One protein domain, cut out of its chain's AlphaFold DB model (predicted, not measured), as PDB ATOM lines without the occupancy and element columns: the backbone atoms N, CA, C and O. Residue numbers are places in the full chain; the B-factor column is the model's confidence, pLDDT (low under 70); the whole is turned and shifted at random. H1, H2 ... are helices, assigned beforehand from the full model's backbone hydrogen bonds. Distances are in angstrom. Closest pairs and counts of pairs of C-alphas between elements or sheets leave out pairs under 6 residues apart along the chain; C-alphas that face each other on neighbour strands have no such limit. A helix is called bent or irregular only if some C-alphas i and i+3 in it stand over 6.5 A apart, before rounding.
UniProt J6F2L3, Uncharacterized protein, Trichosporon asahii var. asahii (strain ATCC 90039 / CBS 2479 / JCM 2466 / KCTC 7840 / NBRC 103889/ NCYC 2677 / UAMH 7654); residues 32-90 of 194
ATOM      1  N   SER A  32     -13.965 -54.853  36.813       71.38
ATOM      2  CA  SER A  32     -14.771 -53.645  37.029       71.38
ATOM      3  C   SER A  32     -15.830 -53.455  35.941       71.38
ATOM      4  O   SER A  32     -16.976 -53.153  36.257       71.38
ATOM      5  N   THR A  33     -15.494 -53.704  34.673       68.25
ATOM      6  CA  THR A  33     -16.460 -53.678  33.563       68.25
ATOM      7  C   THR A  33     -17.557 -54.725  33.753       68.25
ATOM      8  O   THR A  33     -18.728 -54.406  33.576       68.25
ATOM      9  N   LEU A  34     -17.196 -55.947  34.159       68.62
ATOM     10  CA  LEU A  34     -18.161 -57.012  34.448       68.62
ATOM     11  C   LEU A  34     -19.065 -56.648  35.629       68.62
ATOM     12  O   LEU A  34     -20.277 -56.796  35.526       68.62
ATOM     13  N   ARG A  35     -18.505 -56.102  36.715       71.12
ATOM     14  CA  ARG A  35     -19.290 -55.616  37.864       71.12
ATOM     15  C   ARG A  35     -20.254 -54.501  37.473       71.12
ATOM     16  O   ARG A  35     -21.402 -54.530  37.902       71.12
ATOM     17  N   ASN A  36     -19.827 -53.563  36.631       72.00
ATOM     18  CA  ASN A  36     -20.697 -52.495  36.141       72.00
ATOM     19  C   ASN A  36     -21.824 -53.044  35.259       72.00
ATOM     20  O   ASN A  36     -22.955 -52.596  35.384       72.00
ATOM     21  N   LEU A  37     -21.540 -54.037  34.414       70.06
ATOM     22  CA  LEU A  37     -22.547 -54.710  33.588       70.06
ATOM     23  C   LEU A  37     -23.564 -55.481  34.430       70.06
ATOM     24  O   LEU A  37     -24.758 -55.389  34.172       70.06
ATOM     25  N   VAL A  38     -23.102 -56.194  35.457       70.25
ATOM     26  CA  VAL A  38     -23.965 -56.901  36.413       70.25
ATOM     27  C   VAL A  38     -24.808 -55.907  37.214       70.25
ATOM     28  O   VAL A  38     -26.008 -56.104  37.367       70.25
ATOM     29  N   SER A  39     -24.224 -54.795  37.665       69.19
ATOM     30  CA  SER A  39     -24.961 -53.743  38.373       69.19
ATOM     31  C   SER A  39     -26.003 -53.073  37.477       69.19
ATOM     32  O   SER A  39     -27.131 -52.874  37.921       69.19
ATOM     33  N   LEU A  40     -25.655 -52.783  36.220       74.25
ATOM     34  CA  LEU A  40     -26.583 -52.258  35.222       74.25
ATOM     35  C   LEU A  40     -27.704 -53.261  34.941       74.25
ATOM     36  O   LEU A  40     -28.857 -52.862  34.859       74.25
ATOM     37  N   HIS A  41     -27.381 -54.553  34.843       70.56
ATOM     38  CA  HIS A  41     -28.359 -55.616  34.643       70.56
ATOM     39  C   HIS A  41     -29.320 -55.735  35.828       70.56
ATOM     40  O   HIS A  41     -30.522 -55.842  35.621       70.56
ATOM     41  N   HIS A  42     -28.833 -55.666  37.069       66.81
ATOM     42  CA  HIS A  42     -29.700 -55.695  38.250       66.81
ATOM     43  C   HIS A  42     -30.575 -54.447  38.362       66.81
ATOM     44  O   HIS A  42     -31.752 -54.563  38.701       66.81
ATOM     45  N   GLN A  43     -30.030 -53.274  38.029       66.19
ATOM     46  CA  GLN A  43     -30.807 -52.039  37.933       66.19
ATOM     47  C   GLN A  43     -31.874 -52.166  36.838       66.19
ATOM     48  O   GLN A  43     -33.050 -51.974  37.108       66.19
ATOM     49  N   SER A  44     -31.518 -52.602  35.629       63.19
ATOM     50  CA  SER A  44     -32.483 -52.779  34.538       63.19
ATOM     51  C   SER A  44     -33.521 -53.863  34.831       63.19
ATOM     52  O   SER A  44     -34.684 -53.689  34.495       63.19
ATOM     53  N   ALA A  45     -33.134 -54.956  35.493       60.56
ATOM     54  CA  ALA A  45     -34.040 -56.033  35.884       60.56
ATOM     55  C   ALA A  45     -35.059 -55.576  36.937       60.56
ATOM     56  O   ALA A  45     -36.192 -56.052  36.936       60.56
ATOM     57  N   THR A  46     -34.699 -54.621  37.802       58.44
ATOM     58  CA  THR A  46     -35.663 -54.014  38.733       58.44
ATOM     59  C   THR A  46     -36.646 -53.075  38.031       58.44
ATOM     60  O   THR A  46     -37.779 -52.967  38.488       58.44
ATOM     61  N   PHE A  47     -36.264 -52.487  36.892       59.00
ATOM     62  CA  PHE A  47     -37.123 -51.633  36.058       59.00
ATOM     63  C   PHE A  47     -38.065 -52.399  35.106       59.00
ATOM     64  O   PHE A  47     -38.847 -51.773  34.400       59.00
ATOM     65  N   MET A  48     -38.005 -53.737  35.051       58.53
ATOM     66  CA  MET A  48     -38.806 -54.564  34.129       58.53
ATOM     67  C   MET A  48     -39.941 -55.337  34.821       58.53
ATOM     68  O   MET A  48     -40.321 -56.414  34.363       58.53
ATOM     69  N   ARG A  49     -40.494 -54.816  35.925       63.19
ATOM     70  CA  ARG A  49     -41.653 -55.439  36.595       63.19
ATOM     71  C   ARG A  49     -42.950 -55.265  35.806       63.19
ATOM     72  O   ARG A  49     -43.781 -56.167  35.823       63.19
ATOM     73  N   SER A  50     -43.089 -54.158  35.074       67.69
ATOM     74  CA  SER A  50     -44.199 -53.927  34.152       67.69
ATOM     75  C   SER A  50     -43.691 -53.340  32.821       67.69
ATOM     76  O   SER A  50     -42.792 -52.498  32.804       67.69
ATOM     77  N   PRO A  51     -44.226 -53.775  31.664       73.94
ATOM     78  CA  PRO A  51     -43.833 -53.229  30.361       73.94
ATOM     79  C   PRO A  51     -44.255 -51.762  30.179       73.94
ATOM     80  O   PRO A  51     -43.725 -51.066  29.313       73.94
ATOM     81  N   GLU A  52     -45.193 -51.290  30.997       82.62
ATOM     82  CA  GLU A  52     -45.710 -49.922  30.991       82.62
ATOM     83  C   GLU A  52     -44.706 -48.910  31.565       82.62
ATOM     84  O   GLU A  52     -44.752 -47.734  31.214       82.62
ATOM     85  N   GLU A  53     -43.748 -49.358  32.383       78.38
ATOM     86  CA  GLU A  53     -42.709 -48.506  32.981       78.38
ATOM     87  C   GLU A  53     -41.549 -48.188  32.023       78.38
ATOM     88  O   GLU A  53     -40.802 -47.229  32.242       78.38
ATOM     89  N   ILE A  54     -41.407 -48.946  30.929       77.12
ATOM     90  CA  ILE A  54     -40.288 -48.826  29.980       77.12
ATOM     91  C   ILE A  54     -40.140 -47.401  29.410       77.12
ATOM     92  O   ILE A  54     -39.013 -46.896  29.403       77.12
ATOM     93  N   PRO A  55     -41.211 -46.717  28.951       79.75
ATOM     94  CA  PRO A  55     -41.098 -45.349  28.456       79.75
ATOM     95  C   PRO A  55     -40.594 -44.394  29.539       79.75
ATOM     96  O   PRO A  55     -39.662 -43.634  29.301       79.75
ATOM     97  N   THR A  56     -41.144 -44.474  30.751       77.75
ATOM     98  CA  THR A  56     -40.795 -43.582  31.866       77.75
ATOM     99  C   THR A  56     -39.323 -43.710  32.252       77.75
ATOM    100  O   THR A  56     -38.635 -42.706  32.443       77.75
ATOM    101  N   VAL A  57     -38.813 -44.938  32.322       72.62
ATOM    102  CA  VAL A  57     -37.411 -45.208  32.664       72.62
ATOM    103  C   VAL A  57     -36.474 -44.783  31.533       72.62
ATOM    104  O   VAL A  57     -35.408 -44.217  31.795       72.62
ATOM    105  N   PHE A  58     -36.869 -44.988  30.274       78.31
ATOM    106  CA  PHE A  58     -36.122 -44.478  29.124       78.31
ATOM    107  C   PHE A  58     -35.961 -42.954  29.217       78.31
ATOM    108  O   PHE A  58     -34.840 -42.452  29.217       78.31
ATOM    109  N   GLU A  59     -37.048 -42.212  29.416       80.19
ATOM    110  CA  GLU A  59     -36.973 -40.751  29.539       80.19
ATOM    111  C   GLU A  59     -36.115 -40.310  30.744       80.19
ATOM    112  O   GLU A  59     -35.345 -39.351  30.660       80.19
ATOM    113  N   GLN A  60     -36.184 -41.027  31.872       75.75
ATOM    114  CA  GLN A  60     -35.391 -40.708  33.065       75.75
ATOM    115  C   GLN A  60     -33.891 -40.967  32.889       75.75
ATOM    116  O   GLN A  60     -33.075 -40.155  33.331       75.75
ATOM    117  N   THR A  61     -33.516 -42.074  32.248       73.12
ATOM    118  CA  THR A  61     -32.105 -42.452  32.041       73.12
ATOM    119  C   THR A  61     -31.379 -41.484  31.109       73.12
ATOM    120  O   THR A  61     -30.200 -41.191  31.320       73.12
ATOM    121  N   PHE A  62     -32.087 -40.917  30.132       69.88
ATOM    122  CA  PHE A  62     -31.516 -39.980  29.165       69.88
ATOM    123  C   PHE A  62     -31.694 -38.502  29.526       69.88
ATOM    124  O   PHE A  62     -31.125 -37.647  28.855       69.88
ATOM    125  N   ARG A  63     -32.383 -38.183  30.629       70.12
ATOM    126  CA  ARG A  63     -32.663 -36.801  31.058       70.12
ATOM    127  C   ARG A  63     -31.422 -35.911  31.202       70.12
ATOM    128  O   ARG A  63     -31.511 -34.702  31.014       70.12
ATOM    129  N   TYR A  64     -30.279 -36.497  31.553       69.25
ATOM    130  CA  TYR A  64     -29.027 -35.771  31.806       69.25
ATOM    131  C   TYR A  64     -27.963 -35.964  30.719       69.25
ATOM    132  O   TYR A  64     -26.863 -35.424  30.828       69.25
ATOM    133  N   GLN A  65     -28.264 -36.726  29.669       69.50
ATOM    134  CA  GLN A  65     -27.380 -36.922  28.520       69.50
ATOM    135  C   GLN A  65     -27.980 -36.197  27.313       69.50
ATOM    136  O   GLN A  65     -29.184 -35.995  27.267       69.50
ATOM    137  N   ARG A  66     -27.176 -35.779  26.326       65.12
ATOM    138  CA  ARG A  66     -27.730 -35.374  25.020       65.12
ATOM    139  C   ARG A  66     -28.178 -36.650  24.314       65.12
ATOM    140  O   ARG A  66     -27.292 -37.396  23.889       65.12
ATOM    141  N   PRO A  67     -29.481 -36.946  24.214       66.75
ATOM    142  CA  PRO A  67     -29.876 -38.228  23.680       66.75
ATOM    143  C   PRO A  67     -29.807 -38.201  22.153       66.75
ATOM    144  O   PRO A  67     -30.068 -37.182  21.517       66.75
ATOM    145  N   GLU A  68     -29.463 -39.342  21.554       74.56
ATOM    146  CA  GLU A  68     -29.618 -39.554  20.108       74.56
ATOM    147  C   GLU A  68     -31.110 -39.600  19.706       74.56
ATOM    148  O   GLU A  68     -31.459 -39.406  18.545       74.56
ATOM    149  N   TYR A  69     -31.991 -39.826  20.687       77.44
ATOM    150  CA  TYR A  69     -33.431 -39.988  20.528       77.44
ATOM    151  C   TYR A  69     -34.183 -39.046  21.464       77.44
ATOM    152  O   TYR A  69     -33.963 -39.068  22.668       77.44
ATOM    153  N   GLU A  70     -35.100 -38.248  20.925       78.44
ATOM    154  CA  GLU A  70     -35.868 -37.264  21.707       78.44
ATOM    155  C   GLU A  70     -36.930 -37.899  22.612       78.44
ATOM    156  O   GLU A  70     -37.397 -37.260  23.546       78.44
ATOM    157  N   SER A  71     -37.344 -39.133  22.307       82.25
ATOM    158  CA  SER A  71     -38.315 -39.884  23.106       82.25
ATOM    159  C   SER A  71     -38.227 -41.391  22.880       82.25
ATOM    160  O   SER A  71     -37.761 -41.846  21.824       82.25
ATOM    161  N   TYR A  72     -38.783 -42.179  23.802       79.25
ATOM    162  CA  TYR A  72     -38.912 -43.633  23.638       79.25
ATOM    163  C   TYR A  72     -39.641 -44.014  22.339       79.25
ATOM    164  O   TYR A  72     -39.244 -44.946  21.642       79.25
ATOM    165  N   ALA A  73     -40.678 -43.261  21.959       83.62
ATOM    166  CA  ALA A  73     -41.431 -43.510  20.731       83.62
ATOM    167  C   ALA A  73     -40.568 -43.324  19.470       83.62
ATOM    168  O   ALA A  73     -40.666 -44.117  18.529       83.62
ATOM    169  N   SER A  74     -39.699 -42.306  19.458       84.00
ATOM    170  CA  SER A  74     -38.770 -42.055  18.348       84.00
ATOM    171  C   SER A  74     -37.733 -43.174  18.207       84.00
ATOM    172  O   SER A  74     -37.516 -43.678  17.101       84.00
ATOM    173  N   TYR A  75     -37.187 -43.634  19.336       83.81
ATOM    174  CA  TYR A  75     -36.300 -44.790  19.407       83.81
ATOM    175  C   TYR A  75     -37.003 -46.050  18.892       83.81
ATOM    176  O   TYR A  75     -36.549 -46.663  17.929       83.81
ATOM    177  N   ALA A  76     -38.165 -46.396  19.452       81.75
ATOM    178  CA  ALA A  76     -38.909 -47.596  19.082       81.75
ATOM    179  C   ALA A  76     -39.294 -47.609  17.594       81.75
ATOM    180  O   ALA A  76     -39.204 -48.649  16.937       81.75
ATOM    181  N   LYS A  77     -39.689 -46.459  17.035       87.31
ATOM    182  CA  LYS A  77     -40.002 -46.316  15.608       87.31
ATOM    183  C   LYS A  77     -38.779 -46.583  14.732       87.31
ATOM    184  O   LYS A  77     -38.900 -47.321  13.755       87.31
ATOM    185  N   ARG A  78     -37.615 -46.019  15.075       83.06
ATOM    186  CA  ARG A  78     -36.374 -46.238  14.317       83.06
ATOM    187  C   ARG A  78     -35.905 -47.684  14.426       83.06
ATOM    188  O   ARG A  78     -35.636 -48.293  13.401       83.06
ATOM    189  N   THR A  79     -35.913 -48.262  15.624       77.69
ATOM    190  CA  THR A  79     -35.535 -49.666  15.843       77.69
ATOM    191  C   THR A  79     -36.434 -50.615  15.054       77.69
ATOM    192  O   THR A  79     -35.934 -51.516  14.389       77.69
ATOM    193  N   ARG A  80     -37.756 -50.386  15.035       81.25
ATOM    194  CA  ARG A  80     -38.687 -51.169  14.200       81.25
ATOM    195  C   ARG A  80     -38.419 -51.000  12.707       81.25
ATOM    196  O   ARG A  80     -38.476 -51.983  11.976       81.25
ATOM    197  N   ALA A  81     -38.120 -49.784  12.253       82.44
ATOM    198  CA  ALA A  81     -37.776 -49.532  10.855       82.44
ATOM    199  C   ALA A  81     -36.463 -50.227  10.456       82.44
ATOM    200  O   ALA A  81     -36.386 -50.836   9.393       82.44
ATOM    201  N   GLU A  82     -35.450 -50.201  11.320       75.50
ATOM    202  CA  GLU A  82     -34.174 -50.888  11.098       75.50
ATOM    203  C   GLU A  82     -34.327 -52.415  11.127       75.50
ATOM    204  O   GLU A  82     -33.730 -53.102  10.299       75.50
ATOM    205  N   MET A  83     -35.166 -52.951  12.019       69.12
ATOM    206  CA  MET A  83     -35.526 -54.373  12.029       69.12
ATOM    207  C   MET A  83     -36.245 -54.776  10.738       69.12
ATOM    208  O   MET A  83     -35.883 -55.777  10.126       69.12
ATOM    209  N   ALA A  84     -37.200 -53.967  10.271       76.12
ATOM    210  CA  ALA A  84     -37.907 -54.218   9.017       76.12
ATOM    211  C   ALA A  84     -36.969 -54.193   7.797       76.12
ATOM    212  O   ALA A  84     -37.138 -54.989   6.877       76.12
ATOM    213  N   LEU A  85     -35.952 -53.325   7.800       75.69
ATOM    214  CA  LEU A  85     -34.938 -53.258   6.741       75.69
ATOM    215  C   LEU A  85     -33.970 -54.450   6.751       75.69
ATOM    216  O   LEU A  85     -33.443 -54.808   5.700       75.69
ATOM    217  N   ARG A  86     -33.715 -55.058   7.916       66.50
ATOM    218  CA  ARG A  86     -32.804 -56.208   8.059       66.50
ATOM    219  C   ARG A  86     -33.462 -57.562   7.783       66.50
ATOM    220  O   ARG A  86     -32.744 -58.545   7.622       66.50
ATOM    221  N   GLY A  87     -34.787 -57.607   7.671       57.94
ATOM    222  CA  GLY A  87     -35.536 -58.854   7.534       57.94
ATOM    223  C   GLY A  87     -35.617 -59.632   8.851       57.94
ATOM    224  O   GLY A  87     -34.916 -59.334   9.816       57.94
ATOM    225  N   ASP A  88     -36.491 -60.639   8.880       53.75
ATOM    226  CA  ASP A  88     -36.964 -61.394  10.060       53.75
ATOM    227  C   ASP A  88     -35.883 -62.203  10.826       53.75
ATOM    228  O   ASP A  88     -36.182 -63.003  11.707       53.75
ATOM    229  N   ALA A  89     -34.597 -61.980  10.546       52.25
ATOM    230  CA  ALA A  89     -33.445 -62.603  11.206       52.25
ATOM    231  C   ALA A  89     -33.117 -61.952  12.574       52.25
ATOM    232  O   ALA A  89     -31.956 -61.756  12.945       52.25
ATOM    233  N   GLY A  90     -34.155 -61.572  13.327       51.19
ATOM    234  CA  GLY A  90     -34.112 -60.627  14.453       51.19
ATOM    235  C   GLY A  90     -33.408 -61.092  15.733       51.19
ATOM    236  O   GLY A  90     -33.317 -60.315  16.681       51.19
TER     237      GLY A  90
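Overview. This is residues 32 to 90 of the 194 residues of an uncharacterized protein of Trichosporon asahii var. asahii (strain ATCC 90039 / CBS 2479 / JCM 2466 / KCTC 7840 / NBRC 103889/ NCYC 2677 / UAMH 7654) (UniProt J6F2L3). Three helices form an open, loose arch: H2 makes its top, and H1 and H3 are its two arms; residues 32 to 43 of H1 stick out, and so do residues 79 to 90, of which 79 to 86 belong to H3. H3 packs on H2 at its first residues alone, and H1 packs on neither. The printed part has 59 residues, with H1, H2 and H3 in chain order and no named strand; it is all helix and loose, with a radius of gyration of the C-alphas of 13.9 A and spans of 36 by 26 by 25 A.

Arrangement. H1, residues 32 to 46, is apart from H2, residues 51 to 62, and from H3, residues 72 to 86. H2 touches H3 with residues 55 to 59 alone, and H3 touches H2 with residues 72 to 73 alone; the closest C-alphas, of Pro 55 and Tyr 72, are 5.6 A apart. Their lines stand about perpendicular, at 77 degrees. Every O i to N i+4 pair is within hydrogen-bond range in H1 and H3, and 6 of 8 in H2.

Along the chain. H1 runs 21.0 A from C-alpha 32 at (-14.771, -53.645, 37.029). H2, 18.1 A long, is only just irregular: C-alphas 52 and 55 are 7.0 A apart. H3 runs 20.9 A to C-alpha 86 at (-32.804, -56.208, 8.059).

Size, cuts and confidence. The C-alphas farthest apart, of Ser 32 and Gly 87, are 36.4 A apart. The printed part has no cut; the link from H1 to H2 is tight and that from H2 to H3 short. Mean pLDDT of the printed part is 71.9, with residues 42 to 50 and 86 to 90 among those under 70.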